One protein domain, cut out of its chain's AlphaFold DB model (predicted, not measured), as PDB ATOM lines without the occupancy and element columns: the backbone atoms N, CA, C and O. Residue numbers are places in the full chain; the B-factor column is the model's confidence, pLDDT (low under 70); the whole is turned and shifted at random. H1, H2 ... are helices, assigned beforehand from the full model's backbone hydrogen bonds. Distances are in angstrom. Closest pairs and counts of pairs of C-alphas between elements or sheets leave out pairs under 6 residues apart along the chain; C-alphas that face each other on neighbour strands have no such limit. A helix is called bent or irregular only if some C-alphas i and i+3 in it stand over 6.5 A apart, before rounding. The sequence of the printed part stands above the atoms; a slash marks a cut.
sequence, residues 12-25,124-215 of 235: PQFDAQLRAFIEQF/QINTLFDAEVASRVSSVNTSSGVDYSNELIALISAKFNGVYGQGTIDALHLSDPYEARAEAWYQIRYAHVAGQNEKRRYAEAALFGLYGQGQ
ATOM      1  N   PRO A  12     -65.713  59.865  96.835       92.31
ATOM      2  CA  PRO A  12     -66.721  59.124  97.600       92.31
ATOM      3  C   PRO A  12     -67.607  58.207  96.742       92.31
ATOM      4  O   PRO A  12     -67.949  57.105  97.164       92.31
ATOM      5  N   GLN A  13     -67.977  58.637  95.528       93.69
ATOM      6  CA  GLN A  13     -68.741  57.797  94.598       93.69
ATOM      7  C   GLN A  13     -67.916  56.605  94.117       93.69
ATOM      8  O   GLN A  13     -68.449  55.505  94.000       93.69
ATOM      9  N   PHE A  14     -66.637  56.837  93.833       93.94
ATOM     10  CA  PHE A  14     -65.695  55.806  93.438       93.94
ATOM     11  C   PHE A  14     -65.494  54.775  94.550       93.94
ATOM     12  O   PHE A  14     -65.688  53.594  94.292       93.94
ATOM     13  N   ASP A  15     -65.197  55.204  95.781       91.88
ATOM     14  CA  ASP A  15     -64.986  54.302  96.922       91.88
ATOM     15  C   ASP A  15     -66.236  53.431  97.164       91.88
ATOM     16  O   ASP A  15     -66.145  52.209  97.292       91.88
ATOM     17  N   ALA A  16     -67.429  54.039  97.132       91.44
ATOM     18  CA  ALA A  16     -68.690  53.323  97.314       91.44
ATOM     19  C   ALA A  16     -68.978  52.311  96.190       91.44
ATOM     20  O   ALA A  16     -69.436  51.201  96.466       91.44
ATOM     21  N   GLN A  17     -68.718  52.676  94.930       94.12
ATOM     22  CA  GLN A  17     -68.922  51.773  93.795       94.12
ATOM     23  C   GLN A  17     -67.875  50.660  93.747       94.12
ATOM     24  O   GLN A  17     -68.232  49.519  93.473       94.12
ATOM     25  N   LEU A  18     -66.611  50.967  94.052       94.12
ATOM     26  CA  LEU A  18     -65.543  49.978  94.153       94.12
ATOM     27  C   LEU A  18     -65.891  48.929  95.206       94.12
ATOM     28  O   LEU A  18     -65.834  47.738  94.915       94.12
ATOM     29  N   ARG A  19     -66.304  49.361  96.401       93.12
ATOM     30  CA  ARG A  19     -66.713  48.443  97.464       93.12
ATOM     31  C   ARG A  19     -67.875  47.561  97.031       93.12
ATOM     32  O   ARG A  19     -67.732  46.347  97.058       93.12
ATOM     33  N   ALA A  20     -68.966  48.152  96.541       91.75
ATOM     34  CA  ALA A  20     -70.122  47.388  96.074       91.75
ATOM     35  C   ALA A  20     -69.751  46.376  94.974       91.75
ATOM     36  O   ALA A  20     -70.286  45.268  94.937       91.75
ATOM     37  N   PHE A  21     -68.820  46.744  94.089       93.00
ATOM     38  CA  PHE A  21     -68.331  45.862  93.039       93.00
ATOM     39  C   PHE A  21     -67.527  44.685  93.595       93.00
ATOM     40  O   PHE A  21     -67.765  43.549  93.200       93.00
ATOM     41  N   ILE A  22     -66.590  44.926  94.514       92.12
ATOM     42  CA  ILE A  22     -65.780  43.853  95.109       92.12
ATOM     43  C   ILE A  22     -66.647  42.946  95.998       92.12
ATOM     44  O   ILE A  22     -66.570  41.725  95.871       92.12
ATOM     45  N   GLU A  23     -67.542  43.516  96.810       91.62
ATOM     46  CA  GLU A  23     -68.499  42.773  97.646       91.62
ATOM     47  C   GLU A  23     -69.355  41.793  96.843       91.62
ATOM     48  O   GLU A  23     -69.623  40.685  97.306       91.62
ATOM     49  N   GLN A  24     -69.762  42.168  95.626       90.44
ATOM     50  CA  GLN A  24     -70.554  41.303  94.754       90.44
ATOM     51  C   GLN A  24     -69.853  39.969  94.443       90.44
ATOM     52  O   GLN A  24     -70.533  38.966  94.219       90.44
ATOM     53  N   PHE A  25     -68.516  39.943  94.409       89.12
ATOM     54  CA  PHE A  25     -67.754  38.760  94.006       89.12
ATOM     55  C   PHE A  25     -66.992  38.084  95.142       89.12
ATOM     56  O   PHE A  25     -66.805  36.872  95.076       89.12
ATOM     57  N   GLN A 124     -67.131  48.630 110.618       97.69
ATOM     58  CA  GLN A 124     -65.796  48.050 110.808       97.69
ATOM     59  C   GLN A 124     -65.280  47.408 109.517       97.69
ATOM     60  O   GLN A 124     -64.124  47.613 109.143       97.69
ATOM     61  N   ILE A 125     -66.141  46.665 108.812       96.75
ATOM     62  CA  ILE A 125     -65.805  46.037 107.527       96.75
ATOM     63  C   ILE A 125     -65.490  47.107 106.481       96.75
ATOM     64  O   ILE A 125     -64.463  47.016 105.814       96.75
ATOM     65  N   ASN A 126     -66.333  48.137 106.372       93.62
ATOM     66  CA  ASN A 126     -66.149  49.231 105.419       93.62
ATOM     67  C   ASN A 126     -64.851  49.996 105.689       93.62
ATOM     68  O   ASN A 126     -64.085  50.244 104.764       93.62
ATOM     69  N   THR A 127     -64.579  50.322 106.954       94.50
ATOM     70  CA  THR A 127     -63.362  51.045 107.348       94.50
ATOM     71  C   THR A 127     -62.108  50.240 107.018       94.50
ATOM     72  O   THR A 127     -61.152  50.784 106.465       94.50
ATOM     73  N   LEU A 128     -62.114  48.935 107.314       95.12
ATOM     74  CA  LEU A 128     -60.996  48.058 106.974       95.12
ATOM     75  C   LEU A 128     -60.824  47.920 105.461       95.12
ATOM     76  O   LEU A 128     -59.710  48.036 104.958       95.12
ATOM     77  N   PHE A 129     -61.923  47.715 104.734       93.69
ATOM     78  CA  PHE A 129     -61.901  47.604 103.282       93.69
ATOM     79  C   PHE A 129     -61.294  48.851 102.643       93.69
ATOM     80  O   PHE A 129     -60.376  48.732 101.835       93.69
ATOM     81  N   ASP A 130     -61.763  50.034 103.040       91.81
ATOM     82  CA  ASP A 130     -61.298  51.310 102.499       91.81
ATOM     83  C   ASP A 130     -59.789  51.506 102.761       91.81
ATOM     84  O   ASP A 130     -59.065  51.966 101.874       91.81
ATOM     85  N   ALA A 131     -59.286  51.091 103.932       90.94
ATOM     86  CA  ALA A 131     -57.856  51.113 104.251       90.94
ATOM     87  C   ALA A 131     -57.040  50.135 103.382       90.94
ATOM     88  O   ALA A 131     -55.992  50.503 102.846       90.94
ATOM     89  N   GLU A 132     -57.537  48.912 103.197       88.56
ATOM     90  CA  GLU A 132     -56.875  47.868 102.410       88.56
ATOM     91  C   GLU A 132     -56.798  48.210 100.922       88.56
ATOM     92  O   GLU A 132     -55.764  48.014 100.268       88.56
ATOM     93  N   VAL A 133     -57.876  48.766 100.361       90.19
ATOM     94  CA  VAL A 133     -57.900  49.127  98.942       90.19
ATOM     95  C   VAL A 133     -57.172  50.430  98.652       90.19
ATOM     96  O   VAL A 133     -56.732  50.600  97.519       90.19
ATOM     97  N   ALA A 134     -56.970  51.324  99.628       91.38
ATOM     98  CA  ALA A 134     -56.325  52.619  99.403       91.38
ATOM     99  C   ALA A 134     -54.946  52.486  98.732       91.38
ATOM    100  O   ALA A 134     -54.685  53.134  97.717       91.38
ATOM    101  N   SER A 135     -54.087  51.593  99.236       87.44
ATOM    102  CA  SER A 135     -52.755  51.362  98.653       87.44
ATOM    103  C   SER A 135     -52.830  50.812  97.221       87.44
ATOM    104  O   SER A 135     -52.060  51.220  96.348       87.44
ATOM    105  N   ARG A 136     -53.800  49.929  96.951       90.88
ATOM    106  CA  ARG A 136     -54.041  49.341  95.625       90.88
ATOM    107  C   ARG A 136     -54.566  50.384  94.648       90.88
ATOM    108  O   ARG A 136     -54.062  50.461  93.534       90.88
ATOM    109  N   VAL A 137     -55.524  51.205  95.077       93.88
ATOM    110  CA  VAL A 137     -56.066  52.333  94.310       93.88
ATOM    111  C   VAL A 137     -54.933  53.275  93.926       93.88
ATOM    112  O   VAL A 137     -54.771  53.558  92.745       93.88
ATOM    113  N   SER A 138     -54.111  53.706  94.889       91.94
ATOM    114  CA  SER A 138     -52.973  54.594  94.625       91.94
ATOM    115  C   SER A 138     -51.957  53.970  93.667       91.94
ATOM    116  O   SER A 138     -51.506  54.641  92.742       91.94
ATOM    117  N   SER A 139     -51.622  52.689  93.846       90.94
ATOM    118  CA  SER A 139     -50.683  51.978  92.970       90.94
ATOM    119  C   SER A 139     -51.205  51.856  91.537       90.94
ATOM    120  O   SER A 139     -50.475  52.175  90.597       90.94
ATOM    121  N   VAL A 140     -52.461  51.435  91.357       92.62
ATOM    122  CA  VAL A 140     -53.074  51.290  90.030       92.62
ATOM    123  C   VAL A 140     -53.235  52.655  89.374       92.62
ATOM    124  O   VAL A 140     -52.799  52.815  88.247       92.62
ATOM    125  N   ASN A 141     -53.769  53.656  90.078       91.19
ATOM    126  CA  ASN A 141     -53.932  55.015  89.553       91.19
ATOM    127  C   ASN A 141     -52.592  55.631  89.109       91.19
ATOM    128  O   ASN A 141     -52.510  56.181  88.017       91.19
ATOM    129  N   THR A 142     -51.525  55.472  89.904       90.62
ATOM    130  CA  THR A 142     -50.187  55.985  89.556       90.62
ATOM    131  C   THR A 142     -49.600  55.276  88.337       90.62
ATOM    132  O   THR A 142     -48.971  55.916  87.502       90.62
ATOM    133  N   SER A 143     -49.775  53.955  88.242       90.44
ATOM    134  CA  SER A 143     -49.192  53.160  87.152       90.44
ATOM    135  C   SER A 143     -50.004  53.192  85.860       90.44
ATOM    136  O   SER A 143     -49.423  52.962  84.809       90.44
ATOM    137  N   SER A 144     -51.308  53.471  85.918       89.00
ATOM    138  CA  SER A 144     -52.173  53.572  84.737       89.00
ATOM    139  C   SER A 144     -52.407  55.001  84.249       89.00
ATOM    140  O   SER A 144     -52.820  55.185  83.110       89.00
ATOM    141  N   GLY A 145     -52.256  56.005  85.121       86.19
ATOM    142  CA  GLY A 145     -52.691  57.377  84.848       86.19
ATOM    143  C   GLY A 145     -54.216  57.550  84.756       86.19
ATOM    144  O   GLY A 145     -54.682  58.596  84.309       86.19
ATOM    145  N   VAL A 146     -55.005  56.542  85.149       87.56
ATOM    146  CA  VAL A 146     -56.475  56.569  85.061       87.56
ATOM    147  C   VAL A 146     -57.069  57.149  86.342       87.56
ATOM    148  O   VAL A 146     -56.959  56.547  87.410       87.56
ATOM    149  N   ASP A 147     -57.749  58.291  86.223       89.94
ATOM    150  CA  ASP A 147     -58.486  58.953  87.308       89.94
ATOM    151  C   ASP A 147     -59.673  58.125  87.843       89.94
ATOM    152  O   ASP A 147     -60.108  57.136  87.242       89.94
ATOM    153  N   TYR A 148     -60.249  58.562  88.971       92.56
ATOM    154  CA  TYR A 148     -61.442  57.954  89.570       92.56
ATOM    155  C   TYR A 148     -62.586  57.816  88.559       92.56
ATOM    156  O   TYR A 148     -63.189  58.793  88.110       92.56
ATOM    157  N   SER A 149     -62.880  56.569  88.199       92.38
ATOM    158  CA  SER A 149     -63.795  56.204  87.121       92.38
ATOM    159  C   SER A 149     -64.207  54.735  87.222       92.38
ATOM    160  O   SER A 149     -63.581  53.956  87.943       92.38
ATOM    161  N   ASN A 150     -65.228  54.335  86.460       92.06
ATOM    162  CA  ASN A 150     -65.608  52.922  86.318       92.06
ATOM    163  C   ASN A 150     -64.454  52.066  85.765       92.06
ATOM    164  O   ASN A 150     -64.260  50.933  86.201       92.06
ATOM    165  N   GLU A 151     -63.651  52.623  84.857       91.81
ATOM    166  CA  GLU A 151     -62.470  51.951  84.310       91.81
ATOM    167  C   GLU A 151     -61.451  51.646  85.414       91.81
ATOM    168  O   GLU A 151     -60.999  50.508  85.537       91.81
ATOM    169  N   LEU A 152     -61.176  52.609  86.302       93.75
ATOM    170  CA  LEU A 152     -60.295  52.374  87.446       93.75
ATOM    171  C   LEU A 152     -60.853  51.309  88.411       93.75
ATOM    172  O   LEU A 152     -60.075  50.515  88.939       93.75
ATOM    173  N   ILE A 153     -62.177  51.229  88.607       94.81
ATOM    174  CA  ILE A 153     -62.803  50.159  89.412       94.81
ATOM    175  C   ILE A 153     -62.499  48.782  88.808       94.81
ATOM    176  O   ILE A 153     -62.077  47.872  89.524       94.81
ATOM    177  N   ALA A 154     -62.663  48.629  87.492       93.88
ATOM    178  CA  ALA A 154     -62.349  47.383  86.800       93.88
ATOM    179  C   ALA A 154     -60.855  47.024  86.895       93.88
ATOM    180  O   ALA A 154     -60.526  45.867  87.157       93.88
ATOM    181  N   LEU A 155     -59.952  48.004  86.762       94.44
ATOM    182  CA  LEU A 155     -58.508  47.789  86.929       94.44
ATOM    183  C   LEU A 155     -58.145  47.342  88.353       94.44
ATOM    184  O   LEU A 155     -57.313  46.452  88.532       94.44
ATOM    185  N   ILE A 156     -58.782  47.912  89.377       94.69
ATOM    186  CA  ILE A 156     -58.549  47.500  90.766       94.69
ATOM    187  C   ILE A 156     -59.114  46.109  91.028       94.69
ATOM    188  O   ILE A 156     -58.447  45.319  91.692       94.69
ATOM    189  N   SER A 157     -60.285  45.766  90.488       93.50
ATOM    190  CA  SER A 157     -60.812  44.399  90.598       93.50
ATOM    191  C   SER A 157     -59.906  43.379  89.903       93.50
ATOM    192  O   SER A 157     -59.601  42.331  90.477       93.50
ATOM    193  N   ALA A 158     -59.355  43.725  88.735       92.38
ATOM    194  CA  ALA A 158     -58.335  42.930  88.054       92.38
ATOM    195  C   ALA A 158     -57.065  42.768  88.910       92.38
ATOM    196  O   ALA A 158     -56.528  41.663  89.012       92.38
ATOM    197  N   LYS A 159     -56.610  43.831  89.590       92.12
ATOM    198  CA  LYS A 159     -55.498  43.767  90.556       92.12
ATOM    199  C   LYS A 159     -55.826  42.870  91.742       92.12
ATOM    200  O   LYS A 159     -54.976  42.087  92.154       92.12
ATOM    201  N   PHE A 160     -57.048  42.954  92.259       88.25
ATOM    202  CA  PHE A 160     -57.533  42.133  93.365       88.25
ATOM    203  C   PHE A 160     -57.558  40.647  92.996       88.25
ATOM    204  O   PHE A 160     -57.156  39.806  93.791       88.25
ATOM    205  N   ASN A 161     -57.959  40.341  91.762       87.81
ATOM    206  CA  ASN A 161     -58.035  38.989  91.217       87.81
ATOM    207  C   ASN A 161     -56.711  38.494  90.593       87.81
ATOM    208  O   ASN A 161     -56.677  37.399  90.039       87.81
ATOM    209  N   GLY A 162     -55.622  39.270  90.680       89.00
ATOM    210  CA  GLY A 162     -54.283  38.857  90.242       89.00
ATOM    211  C   GLY A 162     -54.027  38.895  88.730       89.00
ATOM    212  O   GLY A 162     -53.015  38.367  88.282       89.00
ATOM    213  N   VAL A 163     -54.902  39.528  87.942       91.69
ATOM    214  CA  VAL A 163     -54.816  39.585  86.464       91.69
ATOM    215  C   VAL A 163     -54.424  40.966  85.922       91.69
ATOM    216  O   VAL A 163     -54.419  41.188  84.715       91.69
ATOM    217  N   TYR A 164     -54.076  41.903  86.806       92.94
ATOM    218  CA  TYR A 164     -53.465  43.184  86.445       92.94
ATOM    219  C   TYR A 164     -51.937  43.090  86.557       92.94
ATOM    220  O   TYR A 164     -51.398  42.944  87.662       92.94
ATOM    221  N   GLY A 165     -51.243  43.198  85.423       92.00
ATOM    222  CA  GLY A 165     -49.787  43.053  85.329       92.00
ATOM    223  C   GLY A 165     -49.137  44.034  84.351       92.00
ATOM    224  O   GLY A 165     -49.790  44.949  83.854       92.00
ATOM    225  N   GLN A 166     -47.845  43.828  84.069       92.19
ATOM    226  CA  GLN A 166     -47.048  44.749  83.246       92.19
ATOM    227  C   GLN A 166     -47.637  44.955  81.846       92.19
ATOM    228  O   GLN A 166     -47.726  46.091  81.404       92.19
ATOM    229  N   GLY A 167     -48.136  43.898  81.194       92.69
ATOM    230  CA  GLY A 167     -48.778  44.024  79.881       92.69
ATOM    231  C   GLY A 167     -49.987  44.964  79.895       92.69
ATOM    232  O   GLY A 167     -50.149  45.775  78.991       92.69
ATOM    233  N   THR A 168     -50.807  44.925  80.954       94.25
ATOM    234  CA  THR A 168     -51.925  45.867  81.130       94.25
ATOM    235  C   THR A 168     -51.429  47.303  81.302       94.25
ATOM    236  O   THR A 168     -52.030  48.218  80.752       94.25
ATOM    237  N   ILE A 169     -50.342  47.509  82.053       93.06
ATOM    238  CA  ILE A 169     -49.738  48.834  82.269       93.06
ATOM    239  C   ILE A 169     -49.192  49.396  80.953       93.06
ATOM    240  O   ILE A 169     -49.498  50.531  80.602       93.06
ATOM    241  N   ASP A 170     -48.429  48.596  80.208       93.31
ATOM    242  CA  ASP A 170     -47.842  49.005  78.930       93.31
ATOM    243  C   ASP A 170     -48.935  49.370  77.916       93.31
ATOM    244  O   ASP A 170     -48.840  50.391  77.236       93.31
ATOM    245  N   ALA A 171     -50.014  48.581  77.877       93.44
ATOM    246  CA  ALA A 171     -51.177  48.849  77.043       93.44
ATOM    247  C   ALA A 171     -51.850  50.188  77.382       93.44
ATOM    248  O   ALA A 171     -52.164  50.966  76.486       93.44
ATOM    249  N   LEU A 172     -52.024  50.499  78.671       92.44
ATOM    250  CA  LEU A 172     -52.639  51.755  79.124       92.44
ATOM    251  C   LEU A 172     -51.813  53.003  78.755       92.44
ATOM    252  O   LEU A 172     -52.350  54.108  78.772       92.44
ATOM    253  N   HIS A 173     -50.541  52.835  78.382       91.56
ATOM    254  CA  HIS A 173     -49.656  53.908  77.924       91.56
ATOM    255  C   HIS A 173     -49.554  54.043  76.395       91.56
ATOM    256  O   HIS A 173     -48.771  54.867  75.912       91.56
ATOM    257  N   LEU A 174     -50.327  53.276  75.617       90.19
ATOM    258  CA  LEU A 174     -50.409  53.476  74.169       90.19
ATOM    259  C   LEU A 174     -50.952  54.876  73.839       90.19
ATOM    260  O   LEU A 174     -51.776  55.444  74.556       90.19
ATOM    261  N   SER A 175     -50.476  55.451  72.732       89.06
ATOM    262  CA  SER A 175     -50.806  56.829  72.352       89.06
ATOM    263  C   SER A 175     -52.264  57.017  71.937       89.06
ATOM    264  O   SER A 175     -52.821  58.096  72.141       89.06
ATOM    265  N   ASP A 176     -52.867  55.994  71.323       86.69
ATOM    266  CA  ASP A 176     -54.289  55.997  70.991       86.69
ATOM    267  C   ASP A 176     -55.086  55.459  72.194       86.69
ATOM    268  O   ASP A 176     -54.906  54.302  72.574       86.69
ATOM    269  N   PRO A 177     -55.984  56.256  72.800       82.69
ATOM    270  CA  PRO A 177     -56.740  55.835  73.976       82.69
ATOM    271  C   PRO A 177     -57.727  54.687  73.709       82.69
ATOM    272  O   PRO A 177     -58.072  53.950  74.634       82.69
ATOM    273  N   TYR A 178     -58.215  54.523  72.475       83.25
ATOM    274  CA  TYR A 178     -59.084  53.403  72.116       83.25
ATOM    275  C   TYR A 178     -58.285  52.108  71.998       83.25
ATOM    276  O   TYR A 178     -58.728  51.069  72.493       83.25
ATOM    277  N   GLU A 179     -57.102  52.182  71.387       87.06
ATOM    278  CA  GLU A 179     -56.168  51.058  71.303       87.06
ATOM    279  C   GLU A 179     -55.659  50.669  72.695       87.06
ATOM    280  O   GLU A 179     -55.732  49.499  73.060       87.06
ATOM    281  N   ALA A 180     -55.272  51.656  73.511       89.00
ATOM    282  CA  ALA A 180     -54.827  51.464  74.888       89.00
ATOM    283  C   ALA A 180     -55.832  50.654  75.708       89.00
ATOM    284  O   ALA A 180     -55.488  49.673  76.366       89.00
ATOM    285  N   ARG A 181     -57.112  51.031  75.621       88.00
ATOM    286  CA  ARG A 181     -58.196  50.352  76.327       88.00
ATOM    287  C   ARG A 181     -58.453  48.948  75.781       88.00
ATOM    288  O   ARG A 181     -58.605  48.003  76.555       88.00
ATOM    289  N   ALA A 182     -58.526  48.793  74.461       88.81
ATOM    290  CA  ALA A 182     -58.761  47.488  73.849       88.81
ATOM    291  C   ALA A 182     -57.644  46.496  74.206       88.81
ATOM    292  O   ALA A 182     -57.932  45.368  74.612       88.81
ATOM    293  N   GLU A 183     -56.390  46.942  74.134       92.19
ATOM    294  CA  GLU A 183     -55.219  46.138  74.468       92.19
ATOM    295  C   GLU A 183     -55.146  45.858  75.976       92.19
ATOM    296  O   GLU A 183     -54.956  44.713  76.382       92.19
ATOM    297  N   ALA A 184     -55.411  46.840  76.842       93.31
ATOM    298  CA  ALA A 184     -55.426  46.624  78.292       93.31
ATOM    299  C   ALA A 184     -56.466  45.571  78.696       93.31
ATOM    300  O   ALA A 184     -56.196  44.697  79.527       93.31
ATOM    301  N   TRP A 185     -57.642  45.609  78.066       92.44
ATOM    302  CA  TRP A 185     -58.647  44.578  78.267       92.44
ATOM    303  C   TRP A 185     -58.225  43.222  77.715       92.44
ATOM    304  O   TRP A 185     -58.474  42.208  78.366       92.44
ATOM    305  N   TYR A 186     -57.589  43.183  76.542       92.00
ATOM    306  CA  TYR A 186     -57.033  41.950  75.990       92.00
ATOM    307  C   TYR A 186     -56.078  41.298  76.997       92.00
ATOM    308  O   TYR A 186     -56.260  40.132  77.347       92.00
ATOM    309  N   GLN A 187     -55.152  42.070  77.568       94.62
ATOM    310  CA  GLN A 187     -54.210  41.591  78.583       94.62
ATOM    311  C   GLN A 187     -54.935  40.997  79.803       94.62
ATOM    312  O   GLN A 187     -54.674  39.857  80.185       94.62
ATOM    313  N   ILE A 188     -55.918  41.711  80.366       91.94
ATOM    314  CA  ILE A 188     -56.722  41.231  81.508       91.94
ATOM    315  C   ILE A 188     -57.495  39.952  81.151       91.94
ATOM    316  O   ILE A 188     -57.543  38.988  81.920       91.94
ATOM    317  N   ARG A 189     -58.119  39.931  79.972       87.56
ATOM    318  CA  ARG A 189     -58.935  38.816  79.497       87.56
ATOM    319  C   ARG A 189     -58.102  37.595  79.136       87.56
ATOM    320  O   ARG A 189     -58.652  36.512  79.177       87.56
ATOM    321  N   TYR A 190     -56.831  37.688  78.786       87.69
ATOM    322  CA  TYR A 190     -56.040  36.487  78.480       87.69
ATOM    323  C   TYR A 190     -55.115  36.063  79.622       87.69
ATOM    324  O   TYR A 190     -54.624  34.938  79.614       87.69
ATOM    325  N   ALA A 191     -54.959  36.902  80.649       86.38
ATOM    326  CA  ALA A 191     -54.296  36.528  81.895       86.38
ATOM    327  C   ALA A 191     -55.145  35.610  82.801       86.38
ATOM    328  O   ALA A 191     -54.586  34.920  83.653       86.38
ATOM    329  N   HIS A 192     -56.478  35.582  82.652       79.25
ATOM    330  CA  HIS A 192     -57.332  34.691  83.450       79.25
ATOM    331  C   HIS A 192     -57.303  33.237  82.949       79.25
ATOM    332  O   HIS A 192     -57.184  32.965  81.755       79.25
ATOM    333  N   VAL A 193     -57.487  32.294  83.874       78.06
ATOM    334  CA  VAL A 193     -57.678  30.873  83.558       78.06
ATOM    335  C   VAL A 193     -59.121  30.650  83.104       78.06
ATOM    336  O   VAL A 193     -60.054  30.946  83.848       78.06
ATOM    337  N   ALA A 194     -59.310  30.107  81.900       73.19
ATOM    338  CA  ALA A 194     -60.635  29.746  81.398       73.19
ATOM    339  C   ALA A 194     -61.319  28.729  82.333       73.19
ATOM    340  O   ALA A 194     -60.685  27.775  82.786       73.19
ATOM    341  N   GLY A 195     -62.607  28.912  82.615       66.94
ATOM    342  CA  GLY A 195     -63.347  28.141  83.620       66.94
ATOM    343  C   GLY A 195     -63.412  28.822  84.995       66.94
ATOM    344  O   GLY A 195     -64.027  28.270  85.907       66.94
ATOM    345  N   GLN A 196     -62.752  29.974  85.177       77.19
ATOM    346  CA  GLN A 196     -62.718  30.708  86.440       77.19
ATOM    347  C   GLN A 196     -63.084  32.185  86.255       77.19
ATOM    348  O   GLN A 196     -62.556  32.883  85.390       77.19
ATOM    349  N   ASN A 197     -63.917  32.702  87.164       84.12
ATOM    350  CA  ASN A 197     -64.238  34.127  87.295       84.12
ATOM    351  C   ASN A 197     -64.893  34.785  86.060       84.12
ATOM    352  O   ASN A 197     -64.886  36.011  85.959       84.12
ATOM    353  N   GLU A 198     -65.526  34.036  85.151       86.50
ATOM    354  CA  GLU A 198     -66.146  34.581  83.928       86.50
ATOM    355  C   GLU A 198     -67.200  35.638  84.237       86.50
ATOM    356  O   GLU A 198     -67.266  36.672  83.576       86.50
ATOM    357  N   LYS A 199     -68.006  35.399  85.278       87.19
ATOM    358  CA  LYS A 199     -69.019  36.357  85.738       87.19
ATOM    359  C   LYS A 199     -68.382  37.682  86.169       87.19
ATOM    360  O   LYS A 199     -68.924  38.739  85.855       87.19
ATOM    361  N   ARG A 200     -67.224  37.629  86.839       90.62
ATOM    362  CA  ARG A 200     -66.457  38.822  87.229       90.62
ATOM    363  C   ARG A 200     -65.909  39.529  85.991       90.62
ATOM    364  O   ARG A 200     -66.189  40.711  85.818       90.62
ATOM    365  N   ARG A 201     -65.267  38.781  85.081       90.94
ATOM    366  CA  ARG A 201     -64.723  39.312  83.817       90.94
ATOM    367  C   ARG A 201     -65.798  40.011  82.988       90.94
ATOM    368  O   ARG A 201     -65.560  41.087  82.452       90.94
ATOM    369  N   TYR A 202     -66.999  39.446  82.907       89.56
ATOM    370  CA  TYR A 202     -68.115  40.079  82.207       89.56
ATOM    371  C   TYR A 202     -68.520  41.421  82.842       89.56
ATOM    372  O   TYR A 202     -68.709  42.413  82.137       89.56
ATOM    373  N   ALA A 203     -68.608  41.478  84.172       90.19
ATOM    374  CA  ALA A 203     -68.947  42.707  84.886       90.19
ATOM    375  C   ALA A 203     -67.840  43.774  84.784       90.19
ATOM    376  O   ALA A 203     -68.138  44.955  84.609       90.19
ATOM    377  N   GLU A 204     -66.565  43.377  84.829       91.50
ATOM    378  CA  GLU A 204     -65.440  44.299  84.625       91.50
ATOM    379  C   GLU A 204     -65.420  44.853  83.202       91.50
ATOM    380  O   GLU A 204     -65.228  46.051  83.042       91.50
ATOM    381  N   ALA A 205     -65.695  44.035  82.179       88.69
ATOM    382  CA  ALA A 205     -65.794  44.491  80.788       88.69
ATOM    383  C   ALA A 205     -66.866  45.578  80.600       88.69
ATOM    384  O   ALA A 205     -66.684  46.516  79.817       88.69
ATOM    385  N   ALA A 206     -67.982  45.461  81.328       87.06
ATOM    386  CA  ALA A 206     -69.041  46.463  81.334       87.06
ATOM    387  C   ALA A 206     -68.575  47.785  81.969       87.06
ATOM    388  O   ALA A 206     -68.815  48.847  81.397       87.06
ATOM    389  N   LEU A 207     -67.855  47.733  83.096       88.25
ATOM    390  CA  LEU A 207     -67.249  48.917  83.721       88.25
ATOM    391  C   LEU A 207     -66.147  49.551  82.856       88.25
ATOM    392  O   LEU A 207     -66.027  50.775  82.816       88.25
ATOM    393  N   PHE A 208     -65.387  48.726  82.135       82.44
ATOM    394  CA  PHE A 208     -64.357  49.149  81.182       82.44
ATOM    395  C   PHE A 208     -64.945  49.851  79.944       82.44
ATOM    396  O   PHE A 208     -64.222  50.495  79.189       82.44
ATOM    397  N   GLY A 209     -66.262  49.747  79.723       78.12
ATOM    398  CA  GLY A 209     -66.962  50.433  78.636       78.12
ATOM    399  C   GLY A 209     -66.759  49.800  77.257       78.12
ATOM    400  O   GLY A 209     -66.801  50.505  76.250       78.12
ATOM    401  N   LEU A 210     -66.517  48.486  77.199       70.62
ATOM    402  CA  LEU A 210     -66.258  47.757  75.946       70.62
ATOM    403  C   LEU A 210     -67.526  47.287  75.240       70.62
ATOM    404  O   LEU A 210     -67.541  47.105  74.025       70.62
ATOM    405  N   TYR A 211     -68.606  47.123  75.996       60.50
ATOM    406  CA  TYR A 211     -69.938  47.044  75.425       60.50
ATOM    407  C   TYR A 211     -70.399  48.481  75.247       60.50
ATOM    408  O   TYR A 211     -70.716  49.159  76.225       60.50
ATOM    409  N   GLY A 212     -70.345  48.978  74.010       49.31
ATOM    410  CA  GLY A 212     -70.821  50.319  73.711       49.31
ATOM    411  C   GLY A 212     -72.216  50.504  74.301       49.31
ATOM    412  O   GLY A 212     -73.066  49.622  74.170       49.31
ATOM    413  N   GLN A 213     -72.469  51.658  74.925       43.19
ATOM    414  CA  GLN A 213     -73.842  52.130  74.938       43.19
ATOM    415  C   GLN A 213     -74.225  52.213  73.469       43.19
ATOM    416  O   GLN A 213     -73.657  53.019  72.724       43.19
ATOM    417  N   GLY A 214     -75.101  51.306  73.027       35.12
ATOM    418  CA  GLY A 214     -75.771  51.473  71.751       35.12
ATOM    419  C   GLY A 214     -76.215  52.925  71.698       35.12
ATOM    420  O   GLY A 214     -76.619  53.477  72.721       35.12
ATOM    421  N   GLN A 215     -76.026  53.585  70.560       33.78
ATOM    422  CA  GLN A 215     -76.585  54.911  70.380       33.78
ATOM    423  C   GLN A 215     -78.104  54.813  70.544       33.78
ATOM    424  O   GLN A 215     -78.832  54.624  69.572       33.78
TER     425      GLN A 215
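Overview. This is residues 12 to 25 and 124 to 215 of the 235 residues of an uncharacterized protein of Methylobacter tundripaludum (UniProt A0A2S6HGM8). What is the main picture? H3 is the core of a cluster of helices: H1, the arm H2b of the bent helix H2, and H6 pack round it. The helical hairpin of H4 and H5 makes one end of the longest axis, and the other arm, H2a, lies at the opposite end. What is it made of, and how large is it? The printed part has 106 residues with six named helices, H1 to H6 in order along the chain, and no named strand, and its class is all helix. It is compact and rounded, with a radius of gyration of the C-alphas of 13.4 A and spans of 41 by 32 by 31 A.

Along the chain. Where does the first helix run? H1 is residues 12 to 25, 20.7 A long, from C-alpha 12 at (-66.721, 59.124, 97.600). What comes next? H2, residues 124 to 144, was assigned as one helix by its hydrogen bonds but is bent, with C-alphas 132 and 135 6.6 A apart. Its arms are H2a, residues 124 to 132, 12.3 A, and H2b, residues 135 to 144, 14.1 A. Which helices follow? H3 is residues 150 to 160, 15.2 A; H4 is residues 166 to 172, 9.9 A; H5 is residues 177 to 191, 21.0 A. H6, residues 198 to 207, 14.4 A, ends with C-alpha 207 at (-67.249, 48.917, 83.721).

Arrangement. What does H1 meet? H1 touches H3 at a steep tilt of 47 degrees, the closest C-alphas being those of Leu 18 and Ile 153, 5.5 A apart. With residues 15 to 19 alone it only just touches H2a, with 3 pairs of C-alphas within 8 A, the closest those of Asp 15 and Asp 130 at 7.3 A. What else touches H3? H2b does, closest at C-alphas 137 and 156, 6.5 A, and so does H6, at C-alphas 154 and 204, 4.9 A, opposite ways at a shallow tilt of 32 degrees. How do H4 and H5 sit? They form a hairpin and touch, closest at C-alphas 168 and 184, 4.6 A; H2b only just touches H4, with 3 pairs within 8 A, the closest C-alphas 144 and 169 at 5.9 A. H3 and H4 are apart. What of the backbones? Every O i to N i+4 pair is within hydrogen-bond range in H2a, H2b, H3, H4, H5 and H6, and 9 of 10 are in H1.

Size, cuts and confidence. How far does it reach? The two C-alphas farthest apart, those of Gln 124 and Gln 215, are 42.4 A apart. Is the chain cut? Residues 26 to 123 are not printed, and C-alphas 25 and 124 are 19.3 A apart across the cut. Where is confidence low? The mean pLDDT of the printed part is 87.7, with residue 195 and residues 211 to 215 under 70.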